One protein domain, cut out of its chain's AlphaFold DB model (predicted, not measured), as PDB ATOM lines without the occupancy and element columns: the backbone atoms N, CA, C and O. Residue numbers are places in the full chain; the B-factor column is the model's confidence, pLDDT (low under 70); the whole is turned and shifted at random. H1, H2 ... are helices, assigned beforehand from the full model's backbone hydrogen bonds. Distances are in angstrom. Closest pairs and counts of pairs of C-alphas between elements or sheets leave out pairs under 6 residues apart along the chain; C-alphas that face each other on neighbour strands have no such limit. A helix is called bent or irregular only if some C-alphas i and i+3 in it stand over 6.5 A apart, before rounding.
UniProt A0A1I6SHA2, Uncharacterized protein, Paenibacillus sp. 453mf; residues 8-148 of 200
ATOM      1  N   ALA A   8     -29.407   4.679  41.744       87.31
ATOM      2  CA  ALA A   8     -30.490   5.262  40.957       87.31
ATOM      3  C   ALA A   8     -31.561   5.925  41.841       87.31
ATOM      4  O   ALA A   8     -31.937   7.077  41.607       87.31
ATOM      5  N   LYS A   9     -31.994   5.247  42.914       90.81
ATOM      6  CA  LYS A   9     -32.953   5.809  43.879       90.81
ATOM      7  C   LYS A   9     -32.372   7.004  44.627       90.81
ATOM      8  O   LYS A   9     -33.080   7.985  44.831       90.81
ATOM      9  N   LEU A  10     -31.099   6.959  45.027       93.25
ATOM     10  CA  LEU A  10     -30.447   8.094  45.690       93.25
ATOM     11  C   LEU A  10     -30.396   9.324  44.793       93.25
ATOM     12  O   LEU A  10     -30.671  10.428  45.257       93.25
ATOM     13  N   LYS A  11     -30.081   9.135  43.512       91.31
ATOM     14  CA  LYS A  11     -30.023  10.217  42.529       91.31
ATOM     15  C   LYS A  11     -31.400  10.779  42.205       91.31
ATOM     16  O   LYS A  11     -31.548  11.991  42.054       91.31
ATOM     17  N   GLU A  12     -32.426   9.936  42.191       90.00
ATOM     18  CA  GLU A  12     -33.810  10.396  42.111       90.00
ATOM     19  C   GLU A  12     -34.217  11.211  43.350       90.00
ATOM     20  O   GLU A  12     -34.775  12.302  43.218       90.00
ATOM     21  N   MET A  13     -33.898  10.731  44.557       92.75
ATOM     22  CA  MET A  13     -34.158  11.464  45.800       92.75
ATOM     23  C   MET A  13     -33.430  12.812  45.822       92.75
ATOM     24  O   MET A  13     -34.032  13.819  46.193       92.75
ATOM     25  N   GLU A  14     -32.170  12.850  45.383       93.62
ATOM     26  CA  GLU A  14     -31.382  14.076  45.247       93.62
ATOM     27  C   GLU A  14     -32.110  15.084  44.347       93.62
ATOM     28  O   GLU A  14     -32.358  16.220  44.760       93.62
ATOM     29  N   LEU A  15     -32.540  14.651  43.157       90.44
ATOM     30  CA  LEU A  15     -33.260  15.488  42.196       90.44
ATOM     31  C   LEU A  15     -34.569  16.048  42.778       90.44
ATOM     32  O   LEU A  15     -34.857  17.241  42.647       90.44
ATOM     33  N   MET A  16     -35.350  15.193  43.442       89.31
ATOM     34  CA  MET A  16     -36.664  15.536  43.995       89.31
ATOM     35  C   MET A  16     -36.599  16.323  45.309       89.31
ATOM     36  O   MET A  16     -37.587  16.946  45.703       89.31
ATOM     37  N   SER A  17     -35.459  16.300  46.000       92.00
ATOM     38  CA  SER A  17     -35.268  17.010  47.269       92.00
ATOM     39  C   SER A  17     -35.014  18.508  47.108       92.00
ATOM     40  O   SER A  17     -35.226  19.270  48.050       92.00
ATOM     41  N   ARG A  18     -34.606  18.957  45.912       87.56
ATOM     42  CA  ARG A  18     -34.246  20.359  45.648       87.56
ATOM     43  C   ARG A  18     -35.386  21.311  46.027       87.56
ATOM     44  O   ARG A  18     -36.475  21.248  45.449       87.56
ATOM     45  N   GLY A  19     -35.110  22.200  46.982       85.88
ATOM     46  CA  GLY A  19     -36.058  23.203  47.481       85.88
ATOM     47  C   GLY A  19     -37.051  22.699  48.535       85.88
ATOM     48  O   GLY A  19     -37.926  23.459  48.930       85.88
ATOM     49  N   ASN A  20     -36.932  21.451  49.008       91.88
ATOM     50  CA  ASN A  20     -37.749  20.913  50.097       91.88
ATOM     51  C   ASN A  20     -36.841  20.414  51.247       91.88
ATOM     52  O   ASN A  20     -36.105  19.436  51.060       91.88
ATOM     53  N   PRO A  21     -36.874  21.053  52.434       92.75
ATOM     54  CA  PRO A  21     -35.964  20.726  53.530       92.75
ATOM     55  C   PRO A  21     -36.193  19.316  54.088       92.75
ATOM     56  O   PRO A  21     -35.228  18.595  54.329       92.75
ATOM     57  N   GLU A  22     -37.443  18.868  54.211       94.31
ATOM     58  CA  GLU A  22     -37.774  17.533  54.724       94.31
ATOM     59  C   GLU A  22     -37.245  16.431  53.799       94.31
ATOM     60  O   GLU A  22     -36.570  15.496  54.236       94.31
ATOM     61  N   LYS A  23     -37.471  16.579  52.486       92.69
ATOM     62  CA  LYS A  23     -36.937  15.650  51.478       92.69
ATOM     63  C   LYS A  23     -35.409  15.679  51.435       92.69
ATOM     64  O   LYS A  23     -34.794  14.641  51.199       92.69
ATOM     65  N   THR A  24     -34.798  16.837  51.686       93.44
ATOM     66  CA  THR A  24     -33.336  16.978  51.759       93.44
ATOM     67  C   THR A  24     -32.770  16.190  52.937       93.44
ATOM     68  O   THR A  24     -31.807  15.445  52.763       93.44
ATOM     69  N   VAL A  25     -33.390  16.283  54.117       95.75
ATOM     70  CA  VAL A  25     -32.992  15.492  55.293       95.75
ATOM     71  C   VAL A  25     -33.138  13.994  55.014       95.75
ATOM     72  O   VAL A  25     -32.202  13.232  55.260       95.75
ATOM     73  N   ALA A  26     -34.263  13.567  54.431       94.12
ATOM     74  CA  ALA A  26     -34.484  12.165  54.073       94.12
ATOM     75  C   ALA A  26     -33.431  11.639  53.080       94.12
ATOM     76  O   ALA A  26     -32.889  10.548  53.273       94.12
ATOM     77  N   TYR A  27     -33.101  12.427  52.050       95.38
ATOM     78  CA  TYR A  27     -32.019  12.122  51.115       95.38
ATOM     79  C   TYR A  27     -30.675  11.994  51.834       95.38
ATOM     80  O   TYR A  27     -30.001  10.984  51.664       95.38
ATOM     81  N   LYS A  28     -30.301  12.956  52.686       95.50
ATOM     82  CA  LYS A  28     -29.016  12.937  53.402       95.50
ATOM     83  C   LYS A  28     -28.864  11.731  54.324       95.50
ATOM     84  O   LYS A  28     -27.791  11.135  54.372       95.50
ATOM     85  N   LEU A  29     -29.937  11.325  55.000       95.06
ATOM     86  CA  LEU A  29     -29.938  10.110  55.819       95.06
ATOM     87  C   LEU A  29     -29.725   8.849  54.972       95.06
ATOM     88  O   LEU A  29     -28.964   7.967  55.366       95.06
ATOM     89  N   LYS A  30     -30.387   8.750  53.814       95.06
ATOM     90  CA  LYS A  30     -30.233   7.607  52.901       95.06
ATOM     91  C   LYS A  30     -28.866   7.593  52.218       95.06
ATOM     92  O   LYS A  30     -28.287   6.520  52.101       95.06
ATOM     93  N   GLN A  31     -28.346   8.760  51.838       94.88
ATOM     94  CA  GLN A  31     -27.000   8.932  51.299       94.88
ATOM     95  C   GLN A  31     -25.966   8.421  52.300       94.88
ATOM     96  O   GLN A  31     -25.210   7.520  51.966       94.88
ATOM     97  N   LYS A  32     -26.022   8.889  53.552       95.12
ATOM     98  CA  LYS A  32     -25.109   8.425  54.600       95.12
ATOM     99  C   LYS A  32     -25.146   6.903  54.766       95.12
ATOM    100  O   LYS A  32     -24.103   6.274  54.791       95.12
ATOM    101  N   ARG A  33     -26.339   6.298  54.820       92.94
ATOM    102  CA  ARG A  33     -26.474   4.831  54.931       92.94
ATOM    103  C   ARG A  33     -25.845   4.082  53.757       92.94
ATOM    104  O   ARG A  33     -25.294   3.009  53.956       92.94
ATOM    105  N   TYR A  34     -25.976   4.617  52.548       92.50
ATOM    106  CA  TYR A  34     -25.360   4.025  51.368       92.50
ATOM    107  C   TYR A  34     -23.839   4.171  51.400       92.50
ATOM    108  O   TYR A  34     -23.139   3.195  51.163       92.50
ATOM    109  N   ASP A  35     -23.334   5.351  51.760       92.31
ATOM    110  CA  ASP A  35     -21.899   5.609  51.882       92.31
ATOM    111  C   ASP A  35     -21.263   4.733  52.978       92.31
ATOM    112  O   ASP A  35     -20.190   4.167  52.765       92.31
ATOM    113  N   ASP A  36     -21.951   4.551  54.112       93.12
ATOM    114  CA  ASP A  36     -21.543   3.650  55.197       93.12
ATOM    115  C   ASP A  36     -21.481   2.187  54.704       93.12
ATOM    116  O   ASP A  36     -20.501   1.493  54.962       93.12
ATOM    117  N   MET A  37     -22.485   1.734  53.938       91.06
ATOM    118  CA  MET A  37     -22.535   0.387  53.346       91.06
ATOM    119  C   MET A  37     -21.423   0.155  52.313       91.06
ATOM    120  O   MET A  37     -20.788  -0.898  52.298       91.06
ATOM    121  N   VAL A  38     -21.164   1.134  51.439       91.62
ATOM    122  CA  VAL A  38     -20.059   1.058  50.472       91.62
ATOM    123  C   VAL A  38     -18.724   1.016  51.215       91.62
ATOM    124  O   VAL A  38     -17.879   0.181  50.910       91.62
ATOM    125  N   SER A  39     -18.546   1.857  52.232       91.75
ATOM    126  CA  SER A  39     -17.302   1.910  53.005       91.75
ATOM    127  C   SER A  39     -17.037   0.618  53.783       91.75
ATOM    128  O   SER A  39     -15.886   0.207  53.892       91.75
ATOM    129  N   SER A  40     -18.079  -0.043  54.302       91.50
ATOM    130  CA  SER A  40     -17.920  -1.318  55.014       91.50
ATOM    131  C   SER A  40     -17.580  -2.480  54.084       91.50
ATOM    132  O   SER A  40     -16.834  -3.371  54.473       91.50
ATOM    133  N   LEU A  41     -18.119  -2.483  52.861       89.94
ATOM    134  CA  LEU A  41     -17.910  -3.574  51.909       89.94
ATOM    135  C   LEU A  41     -16.598  -3.428  51.134       89.94
ATOM    136  O   LEU A  41     -15.941  -4.427  50.856       89.94
ATOM    137  N   PHE A  42     -16.194  -2.210  50.781       91.44
ATOM    138  CA  PHE A  42     -15.025  -1.955  49.937       91.44
ATOM    139  C   PHE A  42     -13.823  -1.479  50.764       91.44
ATOM    140  O   PHE A  42     -13.420  -0.317  50.699       91.44
ATOM    141  N   THR A  43     -13.240  -2.392  51.542       90.06
ATOM    142  CA  THR A  43     -11.994  -2.167  52.294       90.06
ATOM    143  C   THR A  43     -10.754  -2.431  51.430       90.06
ATOM    144  O   THR A  43     -10.850  -2.970  50.329       90.06
ATOM    145  N   ALA A  44      -9.563  -2.070  51.920       83.25
ATOM    146  CA  ALA A  44      -8.300  -2.309  51.206       83.25
ATOM    147  C   ALA A  44      -7.989  -3.803  50.976       83.25
ATOM    148  O   ALA A  44      -7.215  -4.138  50.086       83.25
ATOM    149  N   GLU A  45      -8.598  -4.686  51.771       83.31
ATOM    150  CA  GLU A  45      -8.448  -6.143  51.683       83.31
ATOM    151  C   GLU A  45      -9.499  -6.789  50.768       83.31
ATOM    152  O   GLU A  45      -9.420  -7.983  50.485       83.31
ATOM    153  N   ALA A  46     -10.483  -6.018  50.289       83.81
ATOM    154  CA  ALA A  46     -11.517  -6.538  49.411       83.81
ATOM    155  C   ALA A  46     -10.916  -6.976  48.060       83.81
ATOM    156  O   ALA A  46     -10.064  -6.276  47.502       83.81
ATOM    157  N   PRO A  47     -11.412  -8.077  47.463       82.88
ATOM    158  CA  PRO A  47     -10.906  -8.581  46.183       82.88
ATOM    159  C   PRO A  47     -11.145  -7.599  45.024       82.88
ATOM    160  O   PRO A  47     -10.541  -7.713  43.957       82.88
ATOM    161  N   ILE A  48     -12.045  -6.629  45.218       84.56
ATOM    162  CA  ILE A  48     -12.479  -5.678  44.202       84.56
ATOM    163  C   ILE A  48     -12.610  -4.298  44.828       84.56
ATOM    164  O   ILE A  48     -13.231  -4.131  45.875       84.56
ATOM    165  N   MET A  49     -12.082  -3.293  44.135       85.94
ATOM    166  CA  MET A  49     -12.183  -1.898  44.547       85.94
ATOM    167  C   MET A  49     -13.501  -1.250  44.111       85.94
ATOM    168  O   MET A  49     -14.094  -1.556  43.064       85.94
ATOM    169  N   TYR A  50     -13.937  -0.270  44.897       85.12
ATOM    170  CA  TYR A  50     -15.015   0.615  44.491       85.12
ATOM    171  C   TYR A  50     -14.502   1.606  43.434       85.12
ATOM    172  O   TYR A  50     -13.608   2.402  43.702       85.12
ATOM    173  N   LEU A  51     -15.075   1.561  42.226       78.94
ATOM    174  CA  LEU A  51     -14.847   2.559  41.173       78.94
ATOM    175  C   LEU A  51     -16.219   3.064  40.703       78.94
ATOM    176  O   LEU A  51     -17.065   2.227  40.393       78.94
ATOM    177  N   PRO A  52     -16.474   4.384  40.649       64.88
ATOM    178  CA  PRO A  52     -17.801   4.905  40.313       64.88
ATOM    179  C   PRO A  52     -18.258   4.567  38.888       64.88
ATOM    180  O   PRO A  52     -19.372   4.104  38.706       64.88
ATOM    181  N   SER A  53     -17.398   4.743  37.882       63.56
ATOM    182  CA  SER A  53     -17.714   4.442  36.479       63.56
ATOM    183  C   SER A  53     -16.935   3.207  36.045       63.56
ATOM    184  O   SER A  53     -15.707   3.245  35.981       63.56
ATOM    185  N   LYS A  54     -17.639   2.104  35.787       73.06
ATOM    186  CA  LYS A  54     -17.051   0.790  35.496       73.06
ATOM    187  C   LYS A  54     -17.315   0.406  34.045       73.06
ATOM    188  O   LYS A  54     -18.344   0.775  33.497       73.06
ATOM    189  N   SER A  55     -16.397  -0.326  33.424       85.50
ATOM    190  CA  SER A  55     -16.726  -1.045  32.193       85.50
ATOM    191  C   SER A  55     -17.617  -2.241  32.531       85.50
ATOM    192  O   SER A  55     -17.510  -2.805  33.623       85.50
ATOM    193  N   GLU A  56     -18.449  -2.660  31.581       89.19
ATOM    194  CA  GLU A  56     -19.259  -3.880  31.695       89.19
ATOM    195  C   GLU A  56     -18.387  -5.092  32.076       89.19
ATOM    196  O   GLU A  56     -18.722  -5.849  32.983       89.19
ATOM    197  N   GLU A  57     -17.196  -5.209  31.479       89.56
ATOM    198  CA  GLU A  57     -16.216  -6.262  31.787       89.56
ATOM    199  C   GLU A  57     -15.803  -6.288  33.265       89.56
ATOM    200  O   GLU A  57     -15.581  -7.350  33.851       89.56
ATOM    201  N   TYR A  58     -15.685  -5.117  33.892       89.81
ATOM    202  CA  TYR A  58     -15.283  -5.018  35.289       89.81
ATOM    203  C   TYR A  58     -16.419  -5.404  36.242       89.81
ATOM    204  O   TYR A  58     -16.160  -5.977  37.302       89.81
ATOM    205  N   VAL A  59     -17.671  -5.141  35.860       91.12
ATOM    206  CA  VAL A  59     -18.847  -5.614  36.604       91.12
ATOM    207  C   VAL A  59     -18.991  -7.127  36.470       91.12
ATOM    208  O   VAL A  59     -19.149  -7.808  37.478       91.12
ATOM    209  N   GLN A  60     -18.824  -7.668  35.262       92.69
ATOM    210  CA  GLN A  60     -18.864  -9.114  35.021       92.69
ATOM    211  C   GLN A  60     -17.795  -9.860  35.821       92.69
ATOM    212  O   GLN A  60     -18.076 -10.901  36.408       92.69
ATOM    213  N   ARG A  61     -16.582  -9.303  35.924       90.94
ATOM    214  CA  ARG A  61     -15.534  -9.866  36.787       90.94
ATOM    215  C   ARG A  61     -15.960  -9.904  38.256       90.94
ATOM    216  O   ARG A  61     -15.651 -10.862  38.954       90.94
ATOM    217  N   ALA A  62     -16.667  -8.880  38.729       90.38
ATOM    218  CA  ALA A  62     -17.165  -8.858  40.098       90.38
ATOM    219  C   ALA A  62     -18.263  -9.886  40.354       90.38
ATOM    220  O   ALA A  62     -18.270 -10.523  41.403       90.38
ATOM    221  N   GLU A  63     -19.150 -10.084  39.386       92.38
ATOM    222  CA  GLU A  63     -20.182 -11.117  39.444       92.38
ATOM    223  C   GLU A  63     -19.582 -12.524  39.411       92.38
ATOM    224  O   GLU A  63     -20.050 -13.398  40.136       92.38
ATOM    225  N   GLN A  64     -18.517 -12.733  38.632       93.50
ATOM    226  CA  GLN A  64     -17.766 -13.990  38.613       93.50
ATOM    227  C   GLN A  64     -17.124 -14.278  39.973       93.50
ATOM    228  O   GLN A  64     -17.363 -15.341  40.534       93.50
ATOM    229  N   ILE A  65     -16.400 -13.312  40.549       90.44
ATOM    230  CA  ILE A  65     -15.792 -13.456  41.883       90.44
ATOM    231  C   ILE A  65     -16.862 -13.761  42.936       90.44
ATOM    232  O   ILE A  65     -16.684 -14.653  43.760       90.44
ATOM    233  N   ALA A  66     -18.006 -13.076  42.883       91.94
ATOM    234  CA  ALA A  66     -19.111 -13.327  43.799       91.94
ATOM    235  C   ALA A  66     -19.745 -14.717  43.616       91.94
ATOM    236  O   ALA A  66     -20.139 -15.344  44.599       91.94
ATOM    237  N   ALA A  67     -19.828 -15.211  42.379       92.69
ATOM    238  CA  ALA A  67     -20.327 -16.550  42.078       92.69
ATOM    239  C   ALA A  67     -19.352 -17.657  42.520       92.69
ATOM    240  O   ALA A  67     -19.801 -18.714  42.958       92.69
ATOM    241  N   GLU A  68     -18.044 -17.417  42.418       92.94
ATOM    242  CA  GLU A  68     -16.988 -18.355  42.823       92.94
ATOM    243  C   GLU A  68     -16.800 -18.405  44.346       92.94
ATOM    244  O   GLU A  68     -16.651 -19.484  44.916       92.94
ATOM    245  N   SER A  69     -16.826 -17.242  45.002       90.62
ATOM    246  CA  SER A  69     -16.648 -17.085  46.451       90.62
ATOM    247  C   SER A  69     -17.889 -17.520  47.236       90.62
ATOM    248  O   SER A  69     -17.789 -18.197  48.259       90.62
ATOM    249  N   GLY A  70     -19.084 -17.141  46.763       87.00
ATOM    250  CA  GLY A  70     -20.342 -17.367  47.479       87.00
ATOM    251  C   GLY A  70     -20.494 -16.553  48.774       87.00
ATOM    252  O   GLY A  70     -21.503 -16.706  49.464       87.00
ATOM    253  N   ASP A  71     -19.528 -15.688  49.101       90.56
ATOM    254  CA  ASP A  71     -19.571 -14.799  50.260       90.56
ATOM    255  C   ASP A  71     -20.704 -13.760  50.097       90.56
ATOM    256  O   ASP A  71     -20.802 -13.108  49.045       90.56
ATOM    257  N   PRO A  72     -21.584 -13.574  51.104       89.88
ATOM    258  CA  PRO A  72     -22.584 -12.506  51.094       89.88
ATOM    259  C   PRO A  72     -22.004 -11.115  50.808       89.88
ATOM    260  O   PRO A  72     -22.677 -10.318  50.147       89.88
ATOM    261  N   ASP A  73     -20.778 -10.825  51.245       90.25
ATOM    262  CA  ASP A  73     -20.156  -9.522  51.018       90.25
ATOM    263  C   ASP A  73     -19.732  -9.345  49.557       90.25
ATOM    264  O   ASP A  73     -19.949  -8.277  48.981       90.25
ATOM    265  N   ASP A  74     -19.204 -10.388  48.908       89.56
ATOM    266  CA  ASP A  74     -18.871 -10.345  47.478       89.56
ATOM    267  C   ASP A  74     -20.126 -10.224  46.612       89.56
ATOM    268  O   ASP A  74     -20.157  -9.446  45.653       89.56
ATOM    269  N   LEU A  75     -21.204 -10.913  46.995       91.12
ATOM    270  CA  LEU A  75     -22.512 -10.762  46.359       91.12
ATOM    271  C   LEU A  75     -23.041  -9.330  46.504       91.12
ATOM    272  O   LEU A  75     -23.538  -8.757  45.535       91.12
ATOM    273  N   ALA A  76     -22.923  -8.727  47.690       90.62
ATOM    274  CA  ALA A  76     -23.336  -7.346  47.917       90.62
ATOM    275  C   ALA A  76     -22.487  -6.357  47.103       90.62
ATOM    276  O   ALA A  76     -23.043  -5.464  46.458       90.62
ATOM    277  N   ARG A  77     -21.159  -6.548  47.060       91.31
ATOM    278  CA  ARG A  77     -20.247  -5.763  46.215       91.31
ATOM    279  C   ARG A  77     -20.690  -5.832  44.759       91.31
ATOM    280  O   ARG A  77     -20.937  -4.785  44.171       91.31
ATOM    281  N   ALA A  78     -20.855  -7.027  44.190       91.75
ATOM    282  CA  ALA A  78     -21.260  -7.198  42.793       91.75
ATOM    283  C   ALA A  78     -22.573  -6.460  42.473       91.75
ATOM    284  O   ALA A  78     -22.644  -5.732  41.483       91.75
ATOM    285  N   VAL A  79     -23.572  -6.550  43.359       91.62
ATOM    286  CA  VAL A  79     -24.857  -5.848  43.194       91.62
ATOM    287  C   VAL A  79     -24.687  -4.323  43.213       91.62
ATOM    288  O   VAL A  79     -25.284  -3.645  42.380       91.62
ATOM    289  N   ILE A  80     -23.857  -3.771  44.105       91.44
ATOM    290  CA  ILE A  80     -23.552  -2.326  44.138       91.44
ATOM    291  C   ILE A  80     -22.894  -1.876  42.831       91.44
ATOM    292  O   ILE A  80     -23.211  -0.813  42.301       91.44
ATOM    293  N   LEU A  81     -21.967  -2.677  42.306       91.62
ATOM    294  CA  LEU A  81     -21.240  -2.336  41.085       91.62
ATOM    295  C   LEU A  81     -22.132  -2.388  39.847       91.62
ATOM    296  O   LEU A  81     -22.034  -1.498  39.003       91.62
ATOM    297  N   ARG A  82     -23.009  -3.393  39.766       91.56
ATOM    298  CA  ARG A  82     -24.009  -3.520  38.702       91.56
ATOM    299  C   ARG A  82     -24.996  -2.359  38.724       91.56
ATOM    300  O   ARG A  82     -25.188  -1.719  37.698       91.56
ATOM    301  N   ASP A  83     -25.538  -2.027  39.893       90.75
ATOM    302  CA  ASP A  83     -26.448  -0.889  40.065       90.75
ATOM    303  C   ASP A  83     -25.789   0.447  39.682       90.75
ATOM    304  O   ASP A  83     -26.389   1.282  39.002       90.75
ATOM    305  N   GLY A  84     -24.522   0.638  40.064       89.44
ATOM    306  CA  GLY A  84     -23.736   1.796  39.650       89.44
ATOM    307  C   GLY A  84     -23.596   1.888  38.131       89.44
ATOM    308  O   GLY A  84     -23.886   2.931  37.547       89.44
ATOM    309  N   PHE A  85     -23.199   0.789  37.489       91.06
ATOM    310  CA  PHE A  85     -23.051   0.714  36.038       91.06
ATOM    311  C   PHE A  85     -24.361   1.016  35.299       91.06
ATOM    312  O   PHE A  85     -24.390   1.904  34.447       91.06
ATOM    313  N   GLU A  86     -25.455   0.349  35.676       89.69
ATOM    314  CA  GLU A  86     -26.779   0.559  35.080       89.69
ATOM    315  C   GLU A  86     -27.245   2.013  35.219       89.69
ATOM    316  O   GLU A  86     -27.810   2.582  34.282       89.69
ATOM    317  N   TYR A  87     -26.972   2.647  36.365       90.12
ATOM    318  CA  TYR A  87     -27.279   4.058  36.557       90.12
ATOM    319  C   TYR A  87     -26.533   4.953  35.560       90.12
ATOM    320  O   TYR A  87     -27.157   5.837  34.976       90.12
ATOM    321  N   TYR A  88     -25.222   4.763  35.379       87.75
ATOM    322  CA  TYR A  88     -24.424   5.611  34.488       87.75
ATOM    323  C   TYR A  88     -24.744   5.371  33.009       87.75
ATOM    324  O   TYR A  88     -24.821   6.334  32.247       87.75
ATOM    325  N   GLU A  89     -25.022   4.129  32.609       87.50
ATOM    326  CA  GLU A  89     -25.537   3.816  31.269       87.50
ATOM    327  C   GLU A  89     -26.872   4.527  31.008       87.50
ATOM    328  O   GLU A  89     -27.039   5.225  30.004       87.50
ATOM    329  N   ALA A  90     -27.809   4.441  31.957       85.00
ATOM    330  CA  ALA A  90     -29.077   5.150  31.858       85.00
ATOM    331  C   ALA A  90     -28.885   6.676  31.856       85.00
ATOM    332  O   ALA A  90     -29.566   7.375  31.105       85.00
ATOM    333  N   ASP A  91     -27.958   7.210  32.661       84.50
ATOM    334  CA  ASP A  91     -27.608   8.636  32.716       84.50
ATOM    335  C   ASP A  91     -27.128   9.160  31.360       84.50
ATOM    336  O   ASP A  91     -27.620  10.191  30.900       84.50
ATOM    337  N   ASN A  92     -26.280   8.395  30.669       81.44
ATOM    338  CA  ASN A  92     -25.819   8.713  29.317       81.44
ATOM    339  C   ASN A  92     -26.979   8.773  28.307       81.44
ATOM    340  O   ASN A  92     -26.974   9.593  27.385       81.44
ATOM    341  N   MET A  93     -28.014   7.948  28.497       78.25
ATOM    342  CA  MET A  93     -29.197   7.914  27.631       78.25
ATOM    343  C   MET A  93     -30.288   8.931  28.011       78.25
ATOM    344  O   MET A  93     -31.226   9.132  27.231       78.25
ATOM    345  N   LYS A  94     -30.174   9.643  29.145       79.25
ATOM    346  CA  LYS A  94     -31.223  10.559  29.648       79.25
ATOM    347  C   LYS A  94     -31.648  11.622  28.642       79.25
ATOM    348  O   LYS A  94     -32.815  11.998  28.596       79.25
ATOM    349  N   HIS A  95     -30.732  12.118  27.812       74.06
ATOM    350  CA  HIS A  95     -31.064  13.141  26.819       74.06
ATOM    351  C   HIS A  95     -32.061  12.663  25.755       74.06
ATOM    352  O   HIS A  95     -32.841  13.479  25.254       74.06
ATOM    353  N   LEU A  96     -32.032  11.376  25.397       71.62
ATOM    354  CA  LEU A  96     -32.984  10.778  24.460       71.62
ATOM    355  C   LEU A  96     -34.354  10.639  25.125       71.62
ATOM    356  O   LEU A  96     -35.341  11.147  24.593       71.62
ATOM    357  N   ASP A  97     -34.375  10.082  26.335       82.62
ATOM    358  CA  ASP A  97     -35.589   9.901  27.136       82.62
ATOM    359  C   ASP A  97     -36.301  11.240  27.417       82.62
ATOM    360  O   ASP A  97     -37.512  11.378  27.258       82.62
ATOM    361  N   TRP A  98     -35.555  12.310  27.709       86.88
ATOM    362  CA  TRP A  98     -36.147  13.636  27.921       86.88
ATOM    363  C   TRP A  98     -36.838  14.198  26.682       86.88
ATOM    364  O   TRP A  98     -37.871  14.864  26.802       86.88
ATOM    365  N   LYS A  99     -36.269  13.978  25.491       87.75
ATOM    366  CA  LYS A  99     -36.882  14.424  24.233       87.75
ATOM    367  C   LYS A  99     -38.168  13.654  23.967       87.75
ATOM    368  O   LYS A  99     -39.167  14.273  23.598       87.75
ATOM    369  N   GLU A 100     -38.141  12.345  24.188       90.38
ATOM    370  CA  GLU A 100     -39.298  11.480  24.016       90.38
ATOM    371  C   GLU A 100     -40.406  11.824  25.016       90.38
ATOM    372  O   GLU A 100     -41.509  12.169  24.597       90.38
ATOM    373  N   THR A 101     -40.091  11.871  26.312       91.44
ATOM    374  CA  THR A 101     -41.020  12.269  27.381       91.44
ATOM    375  C   THR A 101     -41.655  13.628  27.083       91.44
ATOM    376  O   THR A 101     -42.872  13.797  27.166       91.44
ATOM    377  N   ARG A 102     -40.855  14.620  26.668       92.94
ATOM    378  CA  ARG A 102     -41.368  15.944  26.286       92.94
ATOM    379  C   ARG A 102     -42.325  15.870  25.095       92.94
ATOM    380  O   ARG A 102     -43.314  16.600  25.076       92.94
ATOM    381  N   SER A 103     -42.011  15.048  24.096       93.44
ATOM    382  CA  SER A 103     -42.855  14.845  22.918       93.44
ATOM    383  C   SER A 103     -44.188  14.202  23.306       93.44
ATOM    384  O   SER A 103     -45.241  14.752  22.996       93.44
ATOM    385  N   GLN A 104     -44.144  13.112  24.075       93.31
ATOM    386  CA  GLN A 104     -45.327  12.389  24.546       93.31
ATOM    387  C   GLN A 104     -46.262  13.297  25.357       93.31
ATOM    388  O   GLN A 104     -47.452  13.370  25.065       93.31
ATOM    389  N   LEU A 105     -45.729  14.065  26.315       94.44
ATOM    390  CA  LEU A 105     -46.529  14.995  27.122       94.44
ATOM    391  C   LEU A 105     -47.192  16.092  26.275       94.44
ATOM    392  O   LEU A 105     -48.340  16.452  26.520       94.44
ATOM    393  N   LYS A 106     -46.492  16.612  25.260       93.88
ATOM    394  CA  LYS A 106     -47.069  17.595  24.331       93.88
ATOM    395  C   LYS A 106     -48.182  17.001  23.479       93.88
ATOM    396  O   LYS A 106     -49.186  17.673  23.271       93.88
ATOM    397  N   VAL A 107     -48.001  15.774  22.991       93.62
ATOM    398  CA  VAL A 107     -49.031  15.069  22.220       93.62
ATOM    399  C   VAL A 107     -50.271  14.862  23.081       93.62
ATOM    400  O   VAL A 107     -51.345  15.242  22.637       93.62
ATOM    401  N   LYS A 108     -50.121  14.383  24.324       91.50
ATOM    402  CA  LYS A 108     -51.242  14.200  25.264       91.50
ATOM    403  C   LYS A 108     -52.007  15.490  25.549       91.50
ATOM    404  O   LYS A 108     -53.232  15.499  25.554       91.50
ATOM    405  N   LEU A 109     -51.286  16.594  25.758       90.38
ATOM    406  CA  LEU A 109     -51.910  17.905  25.946       90.38
ATOM    407  C   LEU A 109     -52.659  18.373  24.693       90.38
ATOM    408  O   LEU A 109     -53.745  18.928  24.807       90.38
ATOM    409  N   ALA A 110     -52.086  18.162  23.507       88.50
ATOM    410  CA  ALA A 110     -52.688  18.583  22.245       88.50
ATOM    411  C   ALA A 110     -53.889  17.715  21.836       88.50
ATOM    412  O   ALA A 110     -54.829  18.231  21.239       88.50
ATOM    413  N   SER A 111     -53.864  16.418  22.151       87.81
ATOM    414  CA  SER A 111     -54.971  15.492  21.898       87.81
ATOM    415  C   SER A 111     -56.107  15.619  22.913       87.81
ATOM    416  O   SER A 111     -57.170  15.045  22.693       87.81
ATOM    417  N   GLY A 112     -55.898  16.345  24.017       84.12
ATOM    418  CA  GLY A 112     -56.858  16.415  25.118       84.12
ATOM    419  C   GLY A 112     -56.998  15.089  25.874       84.12
ATOM    420  O   GLY A 112     -58.027  14.847  26.500       84.12
ATOM    421  N   GLU A 113     -55.988  14.214  25.805       86.88
ATOM    422  CA  GLU A 113     -55.992  12.947  26.536       86.88
ATOM    423  C   GLU A 113     -55.984  13.201  28.050       86.88
ATOM    424  O   GLU A 113     -55.328  14.119  28.553       86.88
ATOM    425  N   ARG A 114     -56.689  12.348  28.803       88.00
ATOM    426  CA  ARG A 114     -56.725  12.433  30.263       88.00
ATOM    427  C   ARG A 114     -55.324  12.249  30.848       88.00
ATOM    428  O   ARG A 114     -54.732  11.174  30.770       88.00
ATOM    429  N   LEU A 115     -54.837  13.287  31.516       91.75
ATOM    430  CA  LEU A 115     -53.545  13.262  32.193       91.75
ATOM    431  C   LEU A 115     -53.608  12.424  33.474       91.75
ATOM    432  O   LEU A 115     -54.573  12.475  34.239       91.75
ATOM    433  N   SER A 116     -52.547  11.663  33.724       93.44
ATOM    434  CA  SER A 116     -52.383  10.844  34.923       93.44
ATOM    435  C   SER A 116     -51.377  11.457  35.901       93.44
ATOM    436  O   SER A 116     -50.533  12.276  35.537       93.44
ATOM    437  N   GLN A 117     -51.379  10.982  37.152       91.00
ATOM    438  CA  GLN A 117     -50.357  11.358  38.137       91.00
ATOM    439  C   GLN A 117     -48.935  11.002  37.659       91.00
ATOM    440  O   GLN A 117     -47.972  11.692  37.994       91.00
ATOM    441  N   ARG A 118     -48.793   9.943  36.847       91.62
ATOM    442  CA  ARG A 118     -47.507   9.566  36.246       91.62
ATOM    443  C   ARG A 118     -47.008  10.633  35.274       91.62
ATOM    444  O   ARG A 118     -45.818  10.929  35.288       91.62
ATOM    445  N   ASP A 119     -47.904  11.241  34.499       91.44
ATOM    446  CA  ASP A 119     -47.562  12.314  33.561       91.44
ATOM    447  C   ASP A 119     -47.101  13.574  34.307       91.44
ATOM    448  O   ASP A 119     -46.103  14.187  33.930       91.44
ATOM    449  N   VAL A 120     -47.760  13.915  35.423       93.44
ATOM    450  CA  VAL A 120     -47.347  15.029  36.296       93.44
ATOM    451  C   VAL A 120     -45.945  14.794  36.859       93.44
ATOM    452  O   VAL A 120     -45.103  15.688  36.800       93.44
ATOM    453  N   LEU A 121     -45.672  13.589  37.368       91.81
ATOM    454  CA  LEU A 121     -44.349  13.232  37.891       91.81
ATOM    455  C   LEU A 121     -43.280  13.237  36.794       91.81
ATOM    456  O   LEU A 121     -42.171  13.715  37.028       91.81
ATOM    457  N   ALA A 122     -43.592  12.741  35.594       91.25
ATOM    458  CA  ALA A 122     -42.678  12.775  34.455       91.25
ATOM    459  C   ALA A 122     -42.351  14.219  34.037       91.25
ATOM    460  O   ALA A 122     -41.183  14.560  33.839       91.25
ATOM    461  N   ALA A 123     -43.361  15.091  33.985       92.38
ATOM    462  CA  ALA A 123     -43.185  16.507  33.683       92.38
ATOM    463  C   ALA A 123     -42.377  17.236  34.775       92.38
ATOM    464  O   ALA A 123     -41.496  18.036  34.457       92.38
ATOM    465  N   GLU A 124     -42.615  16.923  36.056       92.38
ATOM    466  CA  GLU A 124     -41.834  17.467  37.172       92.38
ATOM    467  C   GLU A 124     -40.363  17.038  37.081       92.38
ATOM    468  O   GLU A 124     -39.463  17.878  37.182       92.38
ATOM    469  N   ARG A 125     -40.105  15.744  36.841       90.12
ATOM    470  CA  ARG A 125     -38.746  15.212  36.646       90.12
ATOM    471  C   ARG A 125     -38.037  15.936  35.507       90.12
ATOM    472  O   ARG A 125     -36.906  16.381  35.691       90.12
ATOM    473  N   LEU A 126     -38.709  16.107  34.369       91.62
ATOM    474  CA  LEU A 126     -38.167  16.803  33.203       91.62
ATOM    475  C   LEU A 126     -37.799  18.264  33.528       91.62
ATOM    476  O   LEU A 126     -36.713  18.719  33.164       91.62
ATOM    477  N   ALA A 127     -38.665  18.989  34.242       92.38
ATOM    478  CA  ALA A 127     -38.424  20.379  34.637       92.38
ATOM    479  C   ALA A 127     -37.277  20.525  35.655       92.38
ATOM    480  O   ALA A 127     -36.500  21.481  35.589       92.38
ATOM    481  N   ARG A 128     -37.135  19.573  36.585       89.31
ATOM    482  CA  ARG A 128     -36.050  19.570  37.584       89.31
ATOM    483  C   ARG A 128     -34.704  19.146  37.004       89.31
ATOM    484  O   ARG A 128     -33.673  19.658  37.439       89.31
ATOM    485  N   ALA A 129     -34.705  18.208  36.058       87.00
ATOM    486  CA  ALA A 129     -33.492  17.718  35.410       87.00
ATOM    487  C   ALA A 129     -32.953  18.716  34.374       87.00
ATOM    488  O   ALA A 129     -31.744  18.915  34.280       87.00
ATOM    489  N   ASN A 130     -33.845  19.382  33.638       87.00
ATOM    490  CA  ASN A 130     -33.504  20.395  32.646       87.00
ATOM    491  C   ASN A 130     -34.435  21.609  32.797       87.00
ATOM    492  O   ASN A 130     -35.494  21.683  32.164       87.00
ATOM    493  N   SER A 131     -34.031  22.565  33.635       84.38
ATOM    494  CA  SER A 131     -34.833  23.727  34.052       84.38
ATOM    495  C   SER A 131     -34.937  24.838  33.003       84.38
ATOM    496  O   SER A 131     -34.804  26.021  33.302       84.38
ATOM    497  N   SER A 132     -35.202  24.468  31.751       91.06
ATOM    498  CA  SER A 132     -35.579  25.430  30.719       91.06
ATOM    499  C   SER A 132     -36.983  25.985  30.979       91.06
ATOM    500  O   SER A 132     -37.871  25.265  31.443       91.06
ATOM    501  N   VAL A 133     -37.218  27.245  30.598       91.75
ATOM    502  CA  VAL A 133     -38.535  27.906  30.708       91.75
ATOM    503  C   VAL A 133     -39.638  27.057  30.067       91.75
ATOM    504  O   VAL A 133     -40.720  26.907  30.624       91.75
ATOM    505  N   ASN A 134     -39.332  26.418  28.935       91.62
ATOM    506  CA  ASN A 134     -40.261  25.539  28.229       91.62
ATOM    507  C   ASN A 134     -40.656  24.292  29.032       91.62
ATOM    508  O   ASN A 134     -41.803  23.864  28.953       91.62
ATOM    509  N   ASN A 135     -39.723  23.683  29.767       92.44
ATOM    510  CA  ASN A 135     -40.013  22.486  30.560       92.44
ATOM    511  C   ASN A 135     -40.783  22.846  31.835       92.44
ATOM    512  O   ASN A 135     -41.691  22.118  32.222       92.44
ATOM    513  N   ILE A 136     -40.471  23.995  32.441       92.62
ATOM    514  CA  ILE A 136     -41.223  24.530  33.583       92.62
ATOM    515  C   ILE A 136     -42.664  24.847  33.162       92.62
ATOM    516  O   ILE A 136     -43.603  24.429  33.833       92.62
ATOM    517  N   ALA A 137     -42.849  25.517  32.020       93.50
ATOM    518  CA  ALA A 137     -44.174  25.804  31.476       93.50
ATOM    519  C   ALA A 137     -44.960  24.521  31.158       93.50
ATOM    520  O   ALA A 137     -46.135  24.427  31.507       93.50
ATOM    521  N   LEU A 138     -44.308  23.518  30.555       93.94
ATOM    522  CA  LEU A 138     -44.924  22.219  30.276       93.94
ATOM    523  C   LEU A 138     -45.387  21.527  31.564       93.94
ATOM    524  O   LEU A 138     -46.509  21.035  31.615       93.94
ATOM    525  N   TYR A 139     -44.566  21.528  32.618       95.50
ATOM    526  CA  TYR A 139     -44.968  21.005  33.923       95.50
ATOM    527  C   TYR A 139     -46.200  21.726  34.478       95.50
ATOM    528  O   TYR A 139     -47.159  21.064  34.868       95.50
ATOM    529  N   SER A 140     -46.216  23.061  34.454       93.62
ATOM    530  CA  SER A 140     -47.373  23.839  34.911       93.62
ATOM    531  C   SER A 140     -48.646  23.503  34.127       93.62
ATOM    532  O   SER A 140     -49.707  23.361  34.732       93.62
ATOM    533  N   GLN A 141     -48.550  23.328  32.805       92.44
ATOM    534  CA  GLN A 141     -49.680  22.939  31.954       92.44
ATOM    535  C   GLN A 141     -50.198  21.537  32.295       92.44
ATOM    536  O   GLN A 141     -51.393  21.371  32.522       92.44
ATOM    537  N   VAL A 142     -49.303  20.547  32.394       93.62
ATOM    538  CA  VAL A 142     -49.663  19.161  32.743       93.62
ATOM    539  C   VAL A 142     -50.291  19.096  34.136       93.62
ATOM    540  O   VAL A 142     -51.321  18.455  34.323       93.62
ATOM    541  N   LYS A 143     -49.707  19.790  35.116       94.12
ATOM    542  CA  LYS A 143     -50.244  19.854  36.477       94.12
ATOM    543  C   LYS A 143     -51.640  20.478  36.500       94.12
ATOM    544  O   LYS A 143     -52.546  19.900  37.087       94.12
ATOM    545  N   THR A 144     -51.822  21.608  35.816       90.19
ATOM    546  CA  THR A 144     -53.120  22.295  35.750       90.19
ATOM    547  C   THR A 144     -54.179  21.417  35.088       90.19
ATOM    548  O   THR A 144     -55.283  21.332  35.609       90.19
ATOM    549  N   GLY A 145     -53.849  20.734  33.986       86.94
ATOM    550  CA  GLY A 145     -54.783  19.828  33.308       86.94
ATOM    551  C   GLY A 145     -55.107  18.559  34.106       86.94
ATOM    552  O   GLY A 145     -56.179  17.989  33.940       86.94
ATOM    553  N   TYR A 146     -54.206  18.121  34.992       91.50
ATOM    554  CA  TYR A 146     -54.468  17.023  35.923       91.50
ATOM    555  C   TYR A 146     -55.356  17.447  37.105       91.50
ATOM    556  O   TYR A 146     -56.266  16.709  37.474       91.50
ATOM    557  N   GLU A 147     -55.095  18.615  37.704       88.06
ATOM    558  CA  GLU A 147     -55.844  19.140  38.859       88.06
ATOM    559  C   GLU A 147     -57.226  19.670  38.465       88.06
ATOM    560  O   GLU A 147     -58.192  19.491  39.202       88.06
ATOM    561  N   ASN A 148     -57.319  20.279  37.283       84.50
ATOM    562  CA  ASN A 148     -58.553  20.753  36.680       84.50
ATOM    563  C   ASN A 148     -58.776  19.989  35.374       84.50
ATOM    564  O   ASN A 148     -58.492  20.527  34.297       84.50
TER     565      ASN A 148
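This is residues 8 to 148 of the 200 residues of an uncharacterized protein of Paenibacillus sp. 453mf (UniProt A0A1I6SHA2). A long bent helix, H4, is the spine of an elongated, loosely built model, with helices packed along it. H3 lies side by side with its first arm, H4a, and the hairpin of H5 and H6 packs on its second arm, H4b. H2 makes a V with H4a, its last turn meeting the early part of that arm, while H1 folds back along the other end of H2. The printed part has 141 residues with six named helices, H1 to H6 in order along the chain, and no named strand; the class is all helix. The whole is loose, with a radius of gyration of the C-alphas of 19.5 A, and it spans 58 by 32 by 23 A.

Start at H1, residues 8 to 17, which forms a helical hairpin with H2, residues 21 to 41. They touch, with C-alphas 17 and 23 closest at 4.7 A, at a shallow tilt of 25 degrees, opposite ways. Go on to H3, residues 56 to 69, and H4, residues 72 to 111. H4 was assigned as one helix by its hydrogen bonds but is bent: C-alphas 92 and 95 are 7.3 A apart, and its arms, H4a, residues 72 to 92, and H4b, residues 95 to 111, stand at a steep tilt of 61 degrees. H4 is the hub, touching five other helices. H3 and H4a form a hairpin at a shallow tilt of 15 degrees, with C-alphas 66 and 74 closest at 4.7 A. H2 touches H4a with residues 38 to 41 alone, C-alphas 41 and 73 being closest at 6.4 A, at a steep tilt of 50 degrees. H1 only just touches H4a, with 3 pairs of C-alphas within 8 A, the closest being 8 and 87 at 5.6 A. H5, residues 117 to 129, touches H4b at a steep tilt of 45 degrees, and C-alphas 98 and 126 are closest at 6.5 A. H6, residues 133 to 147, forms a hairpin with H5 at a shallow tilt of 18 degrees, C-alphas 123 and 139 being closest at 4.8 A. H6 also touches H4b, with C-alphas 109 and 142 closest at 7.3 A. H1 touches H5, about perpendicular at 83 degrees, with C-alphas 15 and 128 closest at 6.8 A. H3 and H6, for instance, are apart. In H1, H2, H3, H4a, H4b, H5 and H6 every O i to N i+4 pair is within hydrogen-bond range.

Find C-alpha 8 at (-30.490, 5.262, 40.957), where H1 begins. H2 runs 30.3 A from first to last C-alpha. H4a starts at C-alpha 72, (-22.584, -12.506, 51.094), and runs 30.6 A; H4b runs 24.5 A. H6 runs 21.0 A and ends at C-alpha 147, (-55.844, 19.140, 38.859).

The C-alphas of Glu 45 and Gly 112 are the two farthest apart, 59.6 A. The printed part has no cut. The link from H2 to H3, residues 42 to 55, is long; the other links are tight. Mean pLDDT of the printed part is 89.6, and residues 52 to 53 are under 70.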